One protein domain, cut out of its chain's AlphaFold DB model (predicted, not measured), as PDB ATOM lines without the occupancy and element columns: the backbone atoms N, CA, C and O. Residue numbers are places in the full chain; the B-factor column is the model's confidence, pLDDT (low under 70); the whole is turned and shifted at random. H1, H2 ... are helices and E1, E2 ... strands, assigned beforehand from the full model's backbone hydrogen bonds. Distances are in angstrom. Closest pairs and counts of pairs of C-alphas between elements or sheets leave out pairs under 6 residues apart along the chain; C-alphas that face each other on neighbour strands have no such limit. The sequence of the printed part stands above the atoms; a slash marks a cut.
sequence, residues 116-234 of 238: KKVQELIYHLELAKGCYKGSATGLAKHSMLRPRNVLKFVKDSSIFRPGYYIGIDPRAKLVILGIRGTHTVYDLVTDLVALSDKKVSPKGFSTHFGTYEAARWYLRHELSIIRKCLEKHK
ATOM      1  N   LYS A 116      -6.850 -48.596  -7.355       90.56
ATOM      2  CA  LYS A 116      -6.376 -49.413  -6.228       90.56
ATOM      3  C   LYS A 116      -5.375 -48.651  -5.353       90.56
ATOM      4  O   LYS A 116      -5.521 -48.647  -4.137       90.56
ATOM      5  N   LYS A 117      -4.408 -47.960  -5.970       88.69
ATOM      6  CA  LYS A 117      -3.427 -47.132  -5.248       88.69
ATOM      7  C   LYS A 117      -4.090 -45.954  -4.538       88.69
ATOM      8  O   LYS A 117      -3.711 -45.623  -3.423       88.69
ATOM      9  N   VAL A 118      -5.095 -45.338  -5.163       89.81
ATOM     10  CA  VAL A 118      -5.866 -44.254  -4.536       89.81
ATOM     11  C   VAL A 118      -6.591 -44.758  -3.286       89.81
ATOM     12  O   VAL A 118      -6.500 -44.126  -2.239       89.81
ATOM     13  N   GLN A 119      -7.250 -45.916  -3.358       89.31
ATOM     14  CA  GLN A 119      -7.933 -46.514  -2.204       89.31
ATOM     15  C   GLN A 119      -6.963 -46.878  -1.071       89.31
ATOM     16  O   GLN A 119      -7.261 -46.638   0.096       89.31
ATOM     17  N   GLU A 120      -5.781 -47.400  -1.401       89.75
ATOM     18  CA  GLU A 120      -4.727 -47.699  -0.424       89.75
ATOM     19  C   GLU A 120      -4.206 -46.430   0.272       89.75
ATOM     20  O   GLU A 120      -4.065 -46.398   1.496       89.75
ATOM     21  N   LEU A 121      -4.002 -45.346  -0.479       89.56
ATOM     22  CA  LEU A 121      -3.621 -44.051   0.088       89.56
ATOM     23  C   LEU A 121      -4.707 -43.479   0.999       89.56
ATOM     24  O   LEU A 121      -4.389 -43.002   2.087       89.56
ATOM     25  N   ILE A 122      -5.978 -43.552   0.591       90.00
ATOM     26  CA  ILE A 122      -7.111 -43.130   1.426       90.00
ATOM     27  C   ILE A 122      -7.133 -43.944   2.723       90.00
ATOM     28  O   ILE A 122      -7.254 -43.368   3.802       90.00
ATOM     29  N   TYR A 123      -6.951 -45.262   2.636       90.75
ATOM     30  CA  TYR A 123      -6.896 -46.138   3.803       90.75
ATOM     31  C   TYR A 123      -5.802 -45.707   4.793       90.75
ATOM     32  O   TYR A 123      -6.089 -45.474   5.968       90.75
ATOM     33  N   HIS A 124      -4.563 -45.523   4.329       90.62
ATOM     34  CA  HIS A 124      -3.463 -45.087   5.194       90.62
ATOM     35  C   HIS A 124      -3.645 -43.661   5.724       90.62
ATOM     36  O   HIS A 124      -3.277 -43.380   6.866       90.62
ATOM     37  N   LEU A 125      -4.256 -42.772   4.939       89.56
ATOM     38  CA  LEU A 125      -4.572 -41.416   5.370       89.56
ATOM     39  C   LEU A 125      -5.594 -41.412   6.514       89.56
ATOM     40  O   LEU A 125      -5.400 -40.700   7.497       89.56
ATOM     41  N   GLU A 126      -6.657 -42.213   6.425       90.19
ATOM     42  CA  GLU A 126      -7.650 -42.327   7.501       90.19
ATOM     43  C   GLU A 126      -7.050 -42.956   8.768       90.19
ATOM     44  O   GLU A 126      -7.314 -42.494   9.882       90.19
ATOM     45  N   LEU A 127      -6.155 -43.941   8.620       90.81
ATOM     46  CA  LEU A 127      -5.374 -44.463   9.745       90.81
ATOM     47  C   LEU A 127      -4.506 -43.379  10.401       90.81
ATOM     48  O   LEU A 127      -4.455 -43.308  11.631       90.81
ATOM     49  N   ALA A 128      -3.847 -42.531   9.607       88.50
ATOM     50  CA  ALA A 128      -2.993 -41.452  10.105       88.50
ATOM     51  C   ALA A 128      -3.802 -40.339  10.792       88.50
ATOM     52  O   ALA A 128      -3.439 -39.882  11.877       88.50
ATOM     53  N   LYS A 129      -4.947 -39.941  10.223       86.00
ATOM     54  CA  LYS A 129      -5.882 -38.979  10.842       86.00
ATOM     55  C   LYS A 129      -6.387 -39.459  12.202       86.00
ATOM     56  O   LYS A 129      -6.662 -38.643  13.084       86.00
ATOM     57  N   GLY A 130      -6.477 -40.773  12.386       84.81
ATOM     58  CA  GLY A 130      -6.798 -41.407  13.656       84.81
ATOM     59  C   GLY A 130      -5.913 -40.959  14.829       84.81
ATOM     60  O   GLY A 130      -6.421 -40.794  15.938       84.81
ATOM     61  N   CYS A 131      -4.625 -40.680  14.584       83.56
ATOM     62  CA  CYS A 131      -3.669 -40.218  15.602       83.56
ATOM     63  C   CYS A 131      -4.031 -38.865  16.228       83.56
ATOM     64  O   CYS A 131      -3.579 -38.551  17.325       83.56
ATOM     65  N   TYR A 132      -4.825 -38.049  15.534       82.25
ATOM     66  CA  TYR A 132      -5.201 -36.704  15.979       82.25
ATOM     67  C   TYR A 132      -6.507 -36.685  16.779       82.25
ATOM     68  O   TYR A 132      -6.977 -35.623  17.189       82.25
ATOM     69  N   LYS A 133      -7.139 -37.845  16.986       86.56
ATOM     70  CA  LYS A 133      -8.409 -37.933  17.709       86.56
ATOM     71  C   LYS A 133      -8.200 -37.841  19.219       86.56
ATOM     72  O   LYS A 133      -7.122 -38.073  19.744       86.56
ATOM     73  N   GLY A 134      -9.259 -37.474  19.937       81.69
ATOM     74  CA  GLY A 134      -9.184 -37.255  21.383       81.69
ATOM     75  C   GLY A 134      -9.196 -38.527  22.236       81.69
ATOM     76  O   GLY A 134      -8.978 -38.431  23.437       81.69
ATOM     77  N   SER A 135      -9.485 -39.698  21.659       86.19
ATOM     78  CA  SER A 135      -9.615 -40.963  22.395       86.19
ATOM     79  C   SER A 135      -9.484 -42.177  21.475       86.19
ATOM     80  O   SER A 135      -9.689 -42.062  20.265       86.19
ATOM     81  N   ALA A 136      -9.240 -43.360  22.051       87.31
ATOM     82  CA  ALA A 136      -9.234 -44.636  21.327       87.31
ATOM     83  C   ALA A 136     -10.560 -44.900  20.587       87.31
ATOM     84  O   ALA A 136     -10.571 -45.380  19.455       87.31
ATOM     85  N   THR A 137     -11.688 -44.523  21.192       87.12
ATOM     86  CA  THR A 137     -13.011 -44.604  20.560       87.12
ATOM     87  C   THR A 137     -13.132 -43.635  19.389       87.12
ATOM     88  O   THR A 137     -13.685 -43.990  18.352       87.12
ATOM     89  N   GLY A 138     -12.602 -42.417  19.532       85.56
ATOM     90  CA  GLY A 138     -12.543 -41.434  18.451       85.56
ATOM     91  C   GLY A 138     -11.672 -41.915  17.289       85.56
ATOM     92  O   GLY A 138     -12.094 -41.827  16.138       85.56
ATOM     93  N   LEU A 139     -10.507 -42.495  17.590       87.94
ATOM     94  CA  LEU A 139      -9.664 -43.184  16.617       87.94
ATOM     95  C   LEU A 139     -10.469 -44.263  15.889       87.94
ATOM     96  O   LEU A 139     -10.543 -44.228  14.670       87.94
ATOM     97  N   ALA A 140     -11.115 -45.187  16.598       88.25
ATOM     98  CA  ALA A 140     -11.838 -46.300  15.978       88.25
ATOM     99  C   ALA A 140     -13.083 -45.877  15.175       88.25
ATOM    100  O   ALA A 140     -13.476 -46.563  14.244       88.25
ATOM    101  N   LYS A 141     -13.719 -44.748  15.515       86.75
ATOM    102  CA  LYS A 141     -14.851 -44.206  14.743       86.75
ATOM    103  C   LYS A 141     -14.425 -43.606  13.403       86.75
ATOM    104  O   LYS A 141     -15.198 -43.640  12.455       86.75
ATOM    105  N   HIS A 142     -13.238 -43.004  13.358       82.25
ATOM    106  CA  HIS A 142     -12.743 -42.290  12.178       82.25
ATOM    107  C   HIS A 142     -11.718 -43.080  11.368       82.25
ATOM    108  O   HIS A 142     -11.522 -42.804  10.195       82.25
ATOM    109  N   SER A 143     -11.073 -44.061  11.983       80.81
ATOM    110  CA  SER A 143     -10.284 -45.063  11.283       80.81
ATOM    111  C   SER A 143     -11.168 -46.254  10.931       80.81
ATOM    112  O   SER A 143     -12.213 -46.484  11.533       80.81
ATOM    113  N   MET A 144     -10.723 -47.079   9.990       83.00
ATOM    114  CA  MET A 144     -11.412 -48.330   9.649       83.00
ATOM    115  C   MET A 144     -11.204 -49.450  10.697       83.00
ATOM    116  O   MET A 144     -11.578 -50.612  10.476       83.00
ATOM    117  N   LEU A 145     -10.622 -49.117  11.856       88.50
ATOM    118  CA  LEU A 145     -10.319 -50.052  12.933       88.50
ATOM    119  C   LEU A 145     -11.515 -50.259  13.854       88.50
ATOM    120  O   LEU A 145     -12.245 -49.341  14.207       88.50
ATOM    121  N   ARG A 146     -11.688 -51.499  14.320       88.81
ATOM    122  CA  ARG A 146     -12.659 -51.785  15.381       88.81
ATOM    123  C   ARG A 146     -12.088 -51.319  16.725       88.81
ATOM    124  O   ARG A 146     -10.904 -51.562  16.955       88.81
ATOM    125  N   PRO A 147     -12.903 -50.782  17.655       87.00
ATOM    126  CA  PRO A 147     -12.421 -50.337  18.968       87.00
ATOM    127  C   PRO A 147     -11.625 -51.409  19.719       87.00
ATOM    128  O   PRO A 147     -10.548 -51.134  20.231       87.00
ATOM    129  N   ARG A 148     -12.096 -52.663  19.683       88.62
ATOM    130  CA  ARG A 148     -11.425 -53.822  20.304       88.62
ATOM    131  C   ARG A 148     -10.031 -54.135  19.742       88.62
ATOM    132  O   ARG A 148      -9.296 -54.906  20.343       88.62
ATOM    133  N   ASN A 149      -9.704 -53.604  18.565       90.31
ATOM    134  CA  ASN A 149      -8.417 -53.818  17.919       90.31
ATOM    135  C   ASN A 149      -7.445 -52.648  18.141       90.31
ATOM    136  O   ASN A 149      -6.323 -52.701  17.643       90.31
ATOM    137  N   VAL A 150      -7.858 -51.591  18.849       91.81
ATOM    138  CA  VAL A 150      -6.947 -50.549  19.325       91.81
ATOM    139  C   VAL A 150      -6.325 -51.064  20.616       91.81
ATOM    140  O   VAL A 150      -6.996 -51.169  21.637       91.81
ATOM    141  N   LEU A 151      -5.047 -51.426  20.563       90.19
ATOM    142  CA  LEU A 151      -4.339 -52.019  21.699       90.19
ATOM    143  C   LEU A 151      -3.860 -50.962  22.684       90.19
ATOM    144  O   LEU A 151      -3.828 -51.193  23.889       90.19
ATOM    145  N   LYS A 152      -3.442 -49.813  22.153       90.50
ATOM    146  CA  LYS A 152      -2.928 -48.701  22.939       90.50
ATOM    147  C   LYS A 152      -3.201 -47.399  22.215       90.50
ATOM    148  O   LYS A 152      -3.042 -47.326  20.999       90.50
ATOM    149  N   PHE A 153      -3.587 -46.380  22.970       89.81
ATOM    150  CA  PHE A 153      -3.784 -45.029  22.472       89.81
ATOM    151  C   PHE A 153      -3.206 -44.047  23.485       89.81
ATOM    152  O   PHE A 153      -3.648 -44.017  24.632       89.81
ATOM    153  N   VAL A 154      -2.221 -43.262  23.062       87.38
ATOM    154  CA  VAL A 154      -1.571 -42.232  23.871       87.38
ATOM    155  C   VAL A 154      -1.780 -40.902  23.165       87.38
ATOM    156  O   VAL A 154      -1.183 -40.627  22.126       87.38
ATOM    157  N   LYS A 155      -2.698 -40.105  23.714       79.25
ATOM    158  CA  LYS A 155      -3.111 -38.820  23.143       79.25
ATOM    159  C   LYS A 155      -2.060 -37.737  23.352       79.25
ATOM    160  O   LYS A 155      -1.768 -36.973  22.431       79.25
ATOM    161  N   ASP A 156      -1.598 -37.641  24.592       72.12
ATOM    162  CA  ASP A 156      -0.795 -36.526  25.060       72.12
ATOM    163  C   ASP A 156       0.644 -36.740  24.621       72.12
ATOM    164  O   ASP A 156       1.210 -37.820  24.817       72.12
ATOM    165  N   SER A 157       1.212 -35.717  23.995       67.81
ATOM    166  CA  SER A 157       2.631 -35.683  23.708       67.81
ATOM    167  C   SER A 157       3.381 -34.971  24.821       67.81
ATOM    168  O   SER A 157       2.864 -34.085  25.505       67.81
ATOM    169  N   SER A 158       4.625 -35.388  25.007       65.31
ATOM    170  CA  SER A 158       5.614 -34.657  25.784       65.31
ATOM    171  C   SER A 158       6.846 -34.443  24.917       65.31
ATOM    172  O   SER A 158       6.933 -34.932  23.791       65.31
ATOM    173  N   ILE A 159       7.836 -33.751  25.463       62.34
ATOM    174  CA  ILE A 159       9.109 -33.491  24.792       62.34
ATOM    175  C   ILE A 159       9.719 -34.830  24.347       62.34
ATOM    176  O   ILE A 159       9.819 -35.759  25.155       62.34
ATOM    177  N   PHE A 160      10.045 -34.953  23.057       62.22
ATOM    178  CA  PHE A 160      10.524 -36.189  22.408       62.22
ATOM    179  C   PHE A 160       9.596 -37.415  22.502       62.22
ATOM    180  O   PHE A 160      10.028 -38.541  22.252       62.22
ATOM    181  N   ARG A 161       8.315 -37.240  22.846       71.19
ATOM    182  CA  ARG A 161       7.318 -38.321  22.900       71.19
ATOM    183  C   ARG A 161       6.055 -37.881  22.167       71.19
ATOM    184  O   ARG A 161       5.169 -37.301  22.793       71.19
ATOM    185  N   PRO A 162       5.952 -38.134  20.854       73.00
ATOM    186  CA  PRO A 162       4.755 -37.762  20.117       73.00
ATOM    187  C   PRO A 162       3.569 -38.613  20.577       73.00
ATOM    188  O   PRO A 162       3.747 -39.724  21.075       73.00
ATOM    189  N   GLY A 163       2.351 -38.115  20.379       82.50
ATOM    190  CA  GLY A 163       1.152 -38.936  20.548       82.50
ATOM    191  C   GLY A 163       1.141 -40.084  19.534       82.50
ATOM    192  O   GLY A 163       1.618 -39.933  18.406       82.50
ATOM    193  N   TYR A 164       0.601 -41.239  19.910       88.44
ATOM    194  CA  TYR A 164       0.569 -42.413  19.037       88.44
ATOM    195  C   TYR A 164      -0.536 -43.393  19.387       88.44
ATOM    196  O   TYR A 164      -1.160 -43.340  20.448       88.44
ATOM    197  N   TYR A 165      -0.731 -44.362  18.499       91.75
ATOM    198  CA  TYR A 165      -1.524 -45.538  18.798       91.75
ATOM    199  C   TYR A 165      -0.926 -46.801  18.189       91.75
ATOM    200  O   TYR A 165      -0.202 -46.760  17.191       91.75
ATOM    201  N   ILE A 166      -1.281 -47.934  18.789       91.38
ATOM    202  CA  ILE A 166      -1.011 -49.265  18.255       91.38
ATOM    203  C   ILE A 166      -2.353 -49.936  18.012       91.38
ATOM    204  O   ILE A 166      -3.178 -50.059  18.923       91.38
ATOM    205  N   GLY A 167      -2.577 -50.364  16.777       91.12
ATOM    206  CA  GLY A 167      -3.796 -51.040  16.359       91.12
ATOM    207  C   GLY A 167      -3.508 -52.281  15.529       91.12
ATOM    208  O   GLY A 167      -2.410 -52.461  15.007       91.12
ATOM    209  N   ILE A 168      -4.513 -53.137  15.392       91.00
ATOM    210  CA  ILE A 168      -4.472 -54.290  14.490       91.00
ATOM    211  C   ILE A 168      -5.636 -54.185  13.508       91.00
ATOM    212  O   ILE A 168      -6.784 -53.969  13.905       91.00
ATOM    213  N   ASP A 169      -5.372 -54.414  12.228       90.50
ATOM    214  CA  ASP A 169      -6.428 -54.719  11.270       90.50
ATOM    215  C   ASP A 169      -6.308 -56.165  10.773       90.50
ATOM    216  O   ASP A 169      -5.522 -56.446   9.866       90.50
ATOM    217  N   PRO A 170      -7.105 -57.099  11.324       86.62
ATOM    218  CA  PRO A 170      -7.137 -58.479  10.854       86.62
ATOM    219  C   PRO A 170      -7.590 -58.613   9.397       86.62
ATOM    220  O   PRO A 170      -7.211 -59.579   8.742       86.62
ATOM    221  N   ARG A 171      -8.388 -57.664   8.877       87.44
ATOM    222  CA  ARG A 171      -8.891 -57.705   7.493       87.44
ATOM    223  C   ARG A 171      -7.763 -57.457   6.499       87.44
ATOM    224  O   ARG A 171      -7.647 -58.180   5.517       87.44
ATOM    225  N   ALA A 172      -6.916 -56.478   6.803       85.81
ATOM    226  CA  ALA A 172      -5.723 -56.159   6.026       85.81
ATOM    227  C   ALA A 172      -4.483 -56.981   6.439       85.81
ATOM    228  O   ALA A 172      -3.452 -56.890   5.781       85.81
ATOM    229  N   LYS A 173      -4.571 -57.784   7.513       88.06
ATOM    230  CA  LYS A 173      -3.447 -58.502   8.148       88.06
ATOM    231  C   LYS A 173      -2.296 -57.565   8.550       88.06
ATOM    232  O   LYS A 173      -1.126 -57.897   8.377       88.06
ATOM    233  N   LEU A 174      -2.630 -56.395   9.099       88.12
ATOM    234  CA  LEU A 174      -1.662 -55.359   9.472       88.12
ATOM    235  C   LEU A 174      -1.606 -55.137  10.985       88.12
ATOM    236  O   LEU A 174      -2.635 -55.068  11.658       88.12
ATOM    237  N   VAL A 175      -0.391 -54.939  11.495       88.88
ATOM    238  CA  VAL A 175      -0.145 -54.267  12.776       88.88
ATOM    239  C   VAL A 175       0.226 -52.825  12.453       88.88
ATOM    240  O   VAL A 175       1.126 -52.577  11.655       88.88
ATOM    241  N   ILE A 176      -0.498 -51.877  13.037       90.56
ATOM    242  CA  ILE A 176      -0.427 -50.459  12.694       90.56
ATOM    243  C   ILE A 176       0.188 -49.707  13.866       90.56
ATOM    244  O   ILE A 176      -0.322 -49.773  14.985       90.56
ATOM    245  N   LEU A 177       1.254 -48.967  13.579       89.88
ATOM    246  CA  LEU A 177       1.815 -47.953  14.461       89.88
ATOM    247  C   LEU A 177       1.519 -46.588  13.841       89.88
ATOM    248  O   LEU A 177       2.138 -46.203  12.849       89.88
ATOM    249  N   GLY A 178       0.548 -45.879  14.407       88.56
ATOM    250  CA  GLY A 178       0.233 -44.516  14.004       88.56
ATOM    251  C   GLY A 178       0.966 -43.532  14.902       88.56
ATOM    252  O   GLY A 178       0.738 -43.540  16.108       88.56
ATOM    253  N   ILE A 179       1.812 -42.681  14.325       85.88
ATOM    254  CA  ILE A 179       2.518 -41.612  15.042       85.88
ATOM    255  C   ILE A 179       1.897 -40.278  14.636       85.88
ATOM    256  O   ILE A 179       1.665 -40.023  13.453       85.88
ATOM    257  N   ARG A 180       1.572 -39.443  15.620       79.69
ATOM    258  CA  ARG A 180       1.057 -38.091  15.408       79.69
ATOM    259  C   ARG A 180       2.218 -37.137  15.123       79.69
ATOM    260  O   ARG A 180       3.260 -37.234  15.763       79.69
ATOM    261  N   GLY A 181       2.015 -36.217  14.186       70.25
ATOM    262  CA  GLY A 181       2.912 -35.082  13.983       70.25
ATOM    263  C   GLY A 181       2.626 -33.938  14.956       70.25
ATOM    264  O   GLY A 181       1.810 -34.060  15.871       70.25
ATOM    265  N   THR A 182       3.277 -32.809  14.716       67.50
ATOM    266  CA  THR A 182       3.231 -31.612  15.556       67.50
ATOM    267  C   THR A 182       1.824 -31.029  15.655       67.50
ATOM    268  O   THR A 182       1.237 -30.605  14.662       67.50
ATOM    269  N   HIS A 183       1.256 -31.015  16.860       64.31
ATOM    270  CA  HIS A 183      -0.072 -30.442  17.116       64.31
ATOM    271  C   HIS A 183      -0.184 -29.775  18.496       64.31
ATOM    272  O   HIS A 183      -1.164 -29.087  18.784       64.31
ATOM    273  N   THR A 184       0.789 -29.985  19.375       65.50
ATOM    274  CA  THR A 184       0.890 -29.308  20.668       65.50
ATOM    275  C   THR A 184       2.119 -28.410  20.706       65.50
ATOM    276  O   THR A 184       3.040 -28.537  19.900       65.50
ATOM    277  N   VAL A 185       2.155 -27.516  21.692       61.94
ATOM    278  CA  VAL A 185       3.320 -26.669  21.958       61.94
ATOM    279  C   VAL A 185       4.574 -27.501  22.258       61.94
ATOM    280  O   VAL A 185       5.655 -27.148  21.802       61.94
ATOM    281  N   TYR A 186       4.446 -28.638  22.951       65.50
ATOM    282  CA  TYR A 186       5.577 -29.535  23.219       65.50
ATOM    283  C   TYR A 186       6.193 -30.120  21.949       65.50
ATOM    284  O   TYR A 186       7.412 -30.297  21.882       65.50
ATOM    285  N   ASP A 187       5.370 -30.395  20.938       65.62
ATOM    286  CA  ASP A 187       5.860 -30.879  19.652       65.62
ATOM    287  C   ASP A 187       6.641 -29.768  18.930       65.62
ATOM    288  O   ASP A 187       7.723 -30.023  18.411       65.62
ATOM    289  N   LEU A 188       6.153 -28.519  18.980       66.69
ATOM    290  CA  LEU A 188       6.845 -27.358  18.396       66.69
ATOM    291  C   LEU A 188       8.200 -27.112  19.056       66.69
ATOM    292  O   LEU A 188       9.187 -26.835  18.375       66.69
ATOM    293  N   VAL A 189       8.263 -27.227  20.384       66.19
ATOM    294  CA  VAL A 189       9.536 -27.120  21.095       66.19
ATOM    295  C   VAL A 189      10.449 -28.282  20.707       66.19
ATOM    296  O   VAL A 189      11.602 -28.045  20.367       66.19
ATOM    297  N   THR A 190       9.943 -29.518  20.683       64.75
ATOM    298  CA  THR A 190      10.713 -30.693  20.235       64.75
ATOM    299  C   THR A 190      11.314 -30.473  18.846       64.75
ATOM    300  O   THR A 190      12.493 -30.767  18.639       64.75
ATOM    301  N   ASP A 191      10.540 -29.911  17.915       63.44
ATOM    302  CA  ASP A 191      10.999 -29.591  16.566       63.44
ATOM    303  C   ASP A 191      12.128 -28.560  16.569       63.44
ATOM    304  O   ASP A 191      13.123 -28.736  15.863       63.44
ATOM    305  N   LEU A 192      12.007 -27.527  17.400       64.81
ATOM    306  CA  LEU A 192      12.981 -26.448  17.514       64.81
ATOM    307  C   LEU A 192      14.300 -26.896  18.159       64.81
ATOM    308  O   LEU A 192      15.368 -26.595  17.624       64.81
ATOM    309  N   VAL A 193      14.251 -27.677  19.244       61.84
ATOM    310  CA  VAL A 193      15.461 -28.279  19.844       61.84
ATOM    311  C   VAL A 193      16.198 -29.108  18.814       61.84
ATOM    312  O   VAL A 193      17.412 -29.020  18.649       61.84
ATOM    313  N   ALA A 194      15.447 -29.893  18.065       59.69
ATOM    314  CA  ALA A 194      16.016 -30.799  17.103       59.69
ATOM    315  C   ALA A 194      16.533 -30.129  15.821       59.69
ATOM    316  O   ALA A 194      17.290 -30.759  15.080       59.69
ATOM    317  N   LEU A 195      16.156 -28.871  15.565       58.59
ATOM    318  CA  LEU A 195      16.808 -28.012  14.573       58.59
ATOM    319  C   LEU A 195      18.137 -27.445  15.091       58.59
ATOM    320  O   LEU A 195      19.035 -27.198  14.289       58.59
ATOM    321  N   SER A 196      18.261 -27.238  16.406       53.62
ATOM    322  CA  SER A 196      19.474 -26.698  17.031       53.62
ATOM    323  C   SER A 196      20.578 -27.738  17.228       53.62
ATOM    324  O   SER A 196      21.759 -27.412  17.103       53.62
ATOM    325  N   ASP A 197      20.207 -29.000  17.467       51.34
ATOM    326  CA  ASP A 197      21.171 -30.072  17.689       51.34
ATOM    327  C   ASP A 197      21.807 -30.552  16.375       51.34
ATOM    328  O   ASP A 197      21.137 -30.976  15.424       51.34
ATOM    329  N   LYS A 198      23.143 -30.509  16.313       47.66
ATOM    330  CA  LYS A 198      23.919 -30.971  15.154       47.66
ATOM    331  C   LYS A 198      23.665 -32.462  14.912       47.66
ATOM    332  O   LYS A 198      24.180 -33.288  15.649       47.66
ATOM    333  N   LYS A 199      22.925 -32.789  13.841       45.38
ATOM    334  CA  LYS A 199      22.819 -34.096  13.142       45.38
ATOM    335  C   LYS A 199      23.564 -35.254  13.830       45.38
ATOM    336  O   LYS A 199      24.679 -35.592  13.430       45.38
ATOM    337  N   VAL A 200      22.938 -35.916  14.800       45.19
ATOM    338  CA  VAL A 200      23.521 -37.118  15.412       45.19
ATOM    339  C   VAL A 200      22.836 -38.359  14.851       45.19
ATOM    340  O   VAL A 200      21.743 -38.737  15.261       45.19
ATOM    341  N   SER A 201      23.501 -39.021  13.907       43.41
ATOM    342  CA  SER A 201      23.245 -40.425  13.583       43.41
ATOM    343  C   SER A 201      24.577 -41.173  13.536       43.41
ATOM    344  O   SER A 201      25.509 -40.675  12.900       43.41
ATOM    345  N   PRO A 202      24.679 -42.387  14.113       43.06
ATOM    346  CA  PRO A 202      25.906 -43.193  14.131       43.06
ATOM    347  C   PRO A 202      26.459 -43.603  12.753       43.06
ATOM    348  O   PRO A 202      27.479 -44.279  12.690       43.06
ATOM    349  N   LYS A 203      25.773 -43.273  11.647       43.34
ATOM    350  CA  LYS A 203      26.130 -43.700  10.280       43.34
ATOM    351  C   LYS A 203      26.138 -42.568   9.241       43.34
ATOM    352  O   LYS A 203      26.029 -42.839   8.052       43.34
ATOM    353  N   GLY A 204      26.219 -41.303   9.661       40.75
ATOM    354  CA  GLY A 204      26.359 -40.169   8.731       40.75
ATOM    355  C   GLY A 204      25.083 -39.747   7.986       40.75
ATOM    356  O   GLY A 204      25.131 -38.839   7.160       40.75
ATOM    357  N   PHE A 205      23.922 -40.338   8.291       44.53
ATOM    358  CA  PHE A 205      22.637 -39.874   7.759       44.53
ATOM    359  C   PHE A 205      22.062 -38.759   8.634       44.53
ATOM    360  O   PHE A 205      21.774 -38.956   9.813       44.53
ATOM    361  N   SER A 206      21.866 -37.584   8.040       47.84
ATOM    362  CA  SER A 206      21.228 -36.429   8.671       47.84
ATOM    363  C   SER A 206      19.786 -36.747   9.074       47.84
ATOM    364  O   SER A 206      18.871 -36.561   8.276       47.84
ATOM    365  N   THR A 207      19.571 -37.205  10.304       53.03
ATOM    366  CA  THR A 207      18.227 -37.394  10.866       53.03
ATOM    367  C   THR A 207      18.013 -36.314  11.918       53.03
ATOM    368  O   THR A 207      18.906 -36.064  12.725       53.03
ATOM    369  N   HIS A 208      16.869 -35.633  11.870       61.06
ATOM    370  CA  HIS A 208      16.493 -34.608  12.847       61.06
ATOM    371  C   HIS A 208      16.473 -35.229  14.252       61.06
ATOM    372  O   HIS A 208      15.875 -36.290  14.450       61.06
ATOM    373  N   PHE A 209      17.183 -34.613  15.203       61.41
ATOM    374  CA  PHE A 209      17.469 -35.191  16.525       61.41
ATOM    375  C   PHE A 209      16.193 -35.594  17.281       61.41
ATOM    376  O   PHE A 209      16.126 -36.658  17.891       61.41
ATOM    377  N   GLY A 210      15.131 -34.805  17.137       59.09
ATOM    378  CA  GLY A 210      13.841 -35.033  17.779       59.09
ATOM    379  C   GLY A 210      13.112 -36.240  17.205       59.09
ATOM    380  O   GLY A 210      12.562 -37.041  17.957       59.09
ATOM    381  N   THR A 211      13.195 -36.443  15.887       65.62
ATOM    382  CA  THR A 211      12.678 -37.662  15.242       65.62
ATOM    383  C   THR A 211      13.445 -38.900  15.714       65.62
ATOM    384  O   THR A 211      12.853 -39.954  15.958       65.62
ATOM    385  N   TYR A 212      14.763 -38.775  15.874       67.38
ATOM    386  CA  TYR A 212      15.619 -39.864  16.329       67.38
ATOM    387  C   TYR A 212      15.353 -40.259  17.791       67.38
ATOM    388  O   TYR A 212      15.165 -41.444  18.075       67.38
ATOM    389  N   GLU A 213      15.276 -39.290  18.705       66.69
ATOM    390  CA  GLU A 213      14.968 -39.547  20.116       66.69
ATOM    391  C   GLU A 213      13.545 -40.083  20.302       66.69
ATOM    392  O   GLU A 213      13.351 -41.042  21.053       66.69
ATOM    393  N   ALA A 214      12.566 -39.575  19.545       69.75
ATOM    394  CA  ALA A 214      11.215 -40.129  19.542       69.75
ATOM    395  C   ALA A 214      11.215 -41.605  19.115       69.75
ATOM    396  O   ALA A 214      10.693 -42.463  19.831       69.75
ATOM    397  N   ALA A 215      11.856 -41.938  17.990       73.19
ATOM    398  CA  ALA A 215      11.962 -43.317  17.514       73.19
ATOM    399  C   ALA A 215      12.685 -44.226  18.523       73.19
ATOM    400  O   ALA A 215      12.240 -45.342  18.800       73.19
ATOM    401  N   ARG A 216      13.779 -43.744  19.121       73.62
ATOM    402  CA  ARG A 216      14.531 -44.460  20.157       73.62
ATOM    403  C   ARG A 216      13.673 -44.725  21.395       73.62
ATOM    404  O   ARG A 216      13.722 -45.831  21.939       73.62
ATOM    405  N   TRP A 217      12.878 -43.748  21.831       77.12
ATOM    406  CA  TRP A 217      11.939 -43.920  22.935       77.12
ATOM    407  C   TRP A 217      10.917 -45.017  22.614       77.12
ATOM    408  O   TRP A 217      10.775 -45.952  23.405       77.12
ATOM    409  N   TYR A 218      10.301 -44.998  21.428       77.62
ATOM    410  CA  TYR A 218       9.362 -46.047  21.003       77.62
ATOM    411  C   TYR A 218       9.960 -47.445  21.030       77.62
ATOM    412  O   TYR A 218       9.349 -48.371  21.567       77.62
ATOM    413  N   LEU A 219      11.161 -47.607  20.474       79.31
ATOM    414  CA  LEU A 219      11.830 -48.905  20.422       79.31
ATOM    415  C   LEU A 219      12.092 -49.471  21.822       79.31
ATOM    416  O   LEU A 219      12.008 -50.680  22.021       79.31
ATOM    417  N   ARG A 220      12.377 -48.613  22.805       78.25
ATOM    418  CA  ARG A 220      12.600 -49.042  24.190       78.25
ATOM    419  C   ARG A 220      11.307 -49.409  24.921       78.25
ATOM    420  O   ARG A 220      11.324 -50.339  25.717       78.25
ATOM    421  N   HIS A 221      10.206 -48.706  24.655       77.94
ATOM    422  CA  HIS A 221       8.994 -48.805  25.480       77.94
ATOM    423  C   HIS A 221       7.891 -49.667  24.852       77.94
ATOM    424  O   HIS A 221       7.201 -50.394  25.561       77.94
ATOM    425  N   GLU A 222       7.743 -49.644  23.526       83.69
ATOM    426  CA  GLU A 222       6.567 -50.204  22.841       83.69
ATOM    427  C   GLU A 222       6.882 -51.381  21.911       83.69
ATOM    428  O   GLU A 222       5.979 -52.122  21.509       83.69
ATOM    429  N   LEU A 223       8.162 -51.616  21.597       82.12
ATOM    430  CA  LEU A 223       8.589 -52.719  20.727       82.12
ATOM    431  C   LEU A 223       8.098 -54.083  21.233       82.12
ATOM    432  O   LEU A 223       7.768 -54.962  20.439       82.12
ATOM    433  N   SER A 224       8.016 -54.259  22.553       82.25
ATOM    434  CA  SER A 224       7.530 -55.493  23.173       82.25
ATOM    435  C   SER A 224       6.070 -55.797  22.811       82.25
ATOM    436  O   SER A 224       5.734 -56.954  22.561       82.25
ATOM    437  N   ILE A 225       5.213 -54.775  22.717       83.81
ATOM    438  CA  ILE A 225       3.804 -54.918  22.329       83.81
ATOM    439  C   ILE A 225       3.717 -55.359  20.871       83.81
ATOM    440  O   ILE A 225       3.003 -56.311  20.553       83.81
ATOM    441  N   ILE A 226       4.488 -54.709  19.998       82.25
ATOM    442  CA  ILE A 226       4.533 -55.042  18.571       82.25
ATOM    443  C   ILE A 226       5.042 -56.474  18.380       82.25
ATOM    444  O   ILE A 226       4.408 -57.253  17.671       82.25
ATOM    445  N   ARG A 227       6.125 -56.864  19.068       83.44
ATOM    446  CA  ARG A 227       6.678 -58.226  19.008       83.44
ATOM    447  C   ARG A 227       5.652 -59.273  19.450       83.44
ATOM    448  O   ARG A 227       5.428 -60.224  18.708       83.44
ATOM    449  N   LYS A 228       4.964 -59.062  20.578       85.56
ATOM    450  CA  LYS A 228       3.890 -59.960  21.050       85.56
ATOM    451  C   LYS A 228       2.747 -60.077  20.040       85.56
ATOM    452  O   LYS A 228       2.211 -61.162  19.832       85.56
ATOM    453  N   CYS A 229       2.366 -58.971  19.402       81.38
ATOM    454  CA  CYS A 229       1.320 -58.984  18.380       81.38
ATOM    455  C   CYS A 229       1.749 -59.762  17.141       81.38
ATOM    456  O   CYS A 229       0.961 -60.552  16.628       81.38
ATOM    457  N   LEU A 230       2.989 -59.571  16.690       79.81
ATOM    458  CA  LEU A 230       3.548 -60.312  15.566       79.81
ATOM    459  C   LEU A 230       3.655 -61.803  15.881       79.81
ATOM    460  O   LEU A 230       3.285 -62.606  15.043       79.81
ATOM    461  N   GLU A 231       4.086 -62.181  17.084       83.56
ATOM    462  CA  GLU A 231       4.151 -63.582  17.522       83.56
ATOM    463  C   GLU A 231       2.772 -64.239  17.581       83.56
ATOM    464  O   GLU A 231       2.601 -65.336  17.060       83.56
ATOM    465  N   LYS A 232       1.769 -63.545  18.131       81.12
ATOM    466  CA  LYS A 232       0.382 -64.034  18.192       81.12
ATOM    467  C   LYS A 232      -0.239 -64.259  16.809       81.12
ATOM    468  O   LYS A 232      -1.123 -65.096  16.670       81.12
ATOM    469  N   HIS A 233       0.197 -63.494  15.809       74.12
ATOM    470  CA  HIS A 233      -0.292 -63.586  14.433       74.12
ATOM    471  C   HIS A 233       0.763 -64.158  13.480       74.12
ATOM    472  O   HIS A 233       0.613 -64.020  12.264       74.12
ATOM    473  N   LYS A 234       1.821 -64.805  14.004       71.88
ATOM    474  CA  LYS A 234       2.719 -65.602  13.171       71.88
ATOM    475  C   LYS A 234       1.846 -66.641  12.497       71.88
ATOM    476  O   LYS A 234       1.123 -67.378  13.164       71.88
TER     477      LYS A 234
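This is residues 116 to 234 of the 238 residues of an uncharacterized protein of Aegilops tauschii subsp. strangulata (UniProt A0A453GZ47). A small three-stranded antiparallel sheet has helices over both faces: H1 and H2 pack over one, and H5 runs along the strands over the other. H3 and H4 meet in a corner away from the sheet, with the long loop of residues 197 to 208 between them at the far end, while residues 116 to 122 of H1 stick out freely. The printed part has 119 residues, with five named helices and three named strands in the order H1 H2 E1 E2 E3 H3 H4 H5; the sheet's order is E1 - E2 - E3 and the class is mixed, helices and strands. The whole is compact, with a radius of gyration of the C-alphas of 15.5 A and spans of 43 by 31 by 29 A.

Begin with H1, residues 116 to 132, and H2, residues 136 to 142, a helical hairpin: residues 126 to 132 of H1 alone touch H2, closest at the C-alphas of Gly 130 and Leu 139, 4.5 A apart. They run opposite ways at a shallow tilt of 34.7 degrees, only just short of steep. Next look at E1, residues 150 to 154, E2, residues 164 to 169, and E3, residues 174 to 179, a meander, each strand the antiparallel neighbour of the one before. Between E1 and E2, N 154 and O 164 are within hydrogen-bond range at 2.8 A; between E2 and E3, N 176 and O 167 are at 2.8 A. H1 is on the sheet at a height of 10.3 A, slantwise to the strands, and its closest C-alphas to E3 are Ala 128 and Gly 178, 5.9 A apart. H2 is on the same face, over E1, and only just stands up from the sheet, rising 42 degrees. H3, residues 185 to 196, and H4, residues 209 to 221, are not on the sheet; they touch at Ala 194 and Phe 209, whose C-alphas are the closest at 4.7 A, with a steep tilt of 62 degrees, opposite ways. H5, residues 223 to 232, is on the opposite face from H1, along the strands, at 6 degrees to E2 on the local plane. In H2, H3, H4 and H5 every O i to N i+4 pair is within hydrogen-bond range; in H1, 11 of 13 are.

Find C-alpha 116 at (-6.376, -49.413, -6.228); from there H1 runs 25.6 A to C-alpha 132. E2 spans 16.1 A and E3, from C-alpha 174 at (-1.662, -55.359, 9.472), 15.4 A. H3 spans 16.9 A, H4 18.4 A, and H5 14.2 A, ending at C-alpha 232, (0.382, -64.034, 18.192).

The two C-alphas farthest apart, those of Arg 171 and Ser 196, are 43.1 A apart. The printed part has no cut, and the link from H3 to H4 is long. The model's pLDDT is under 70 at residues 157 to 160 and 182 to 214.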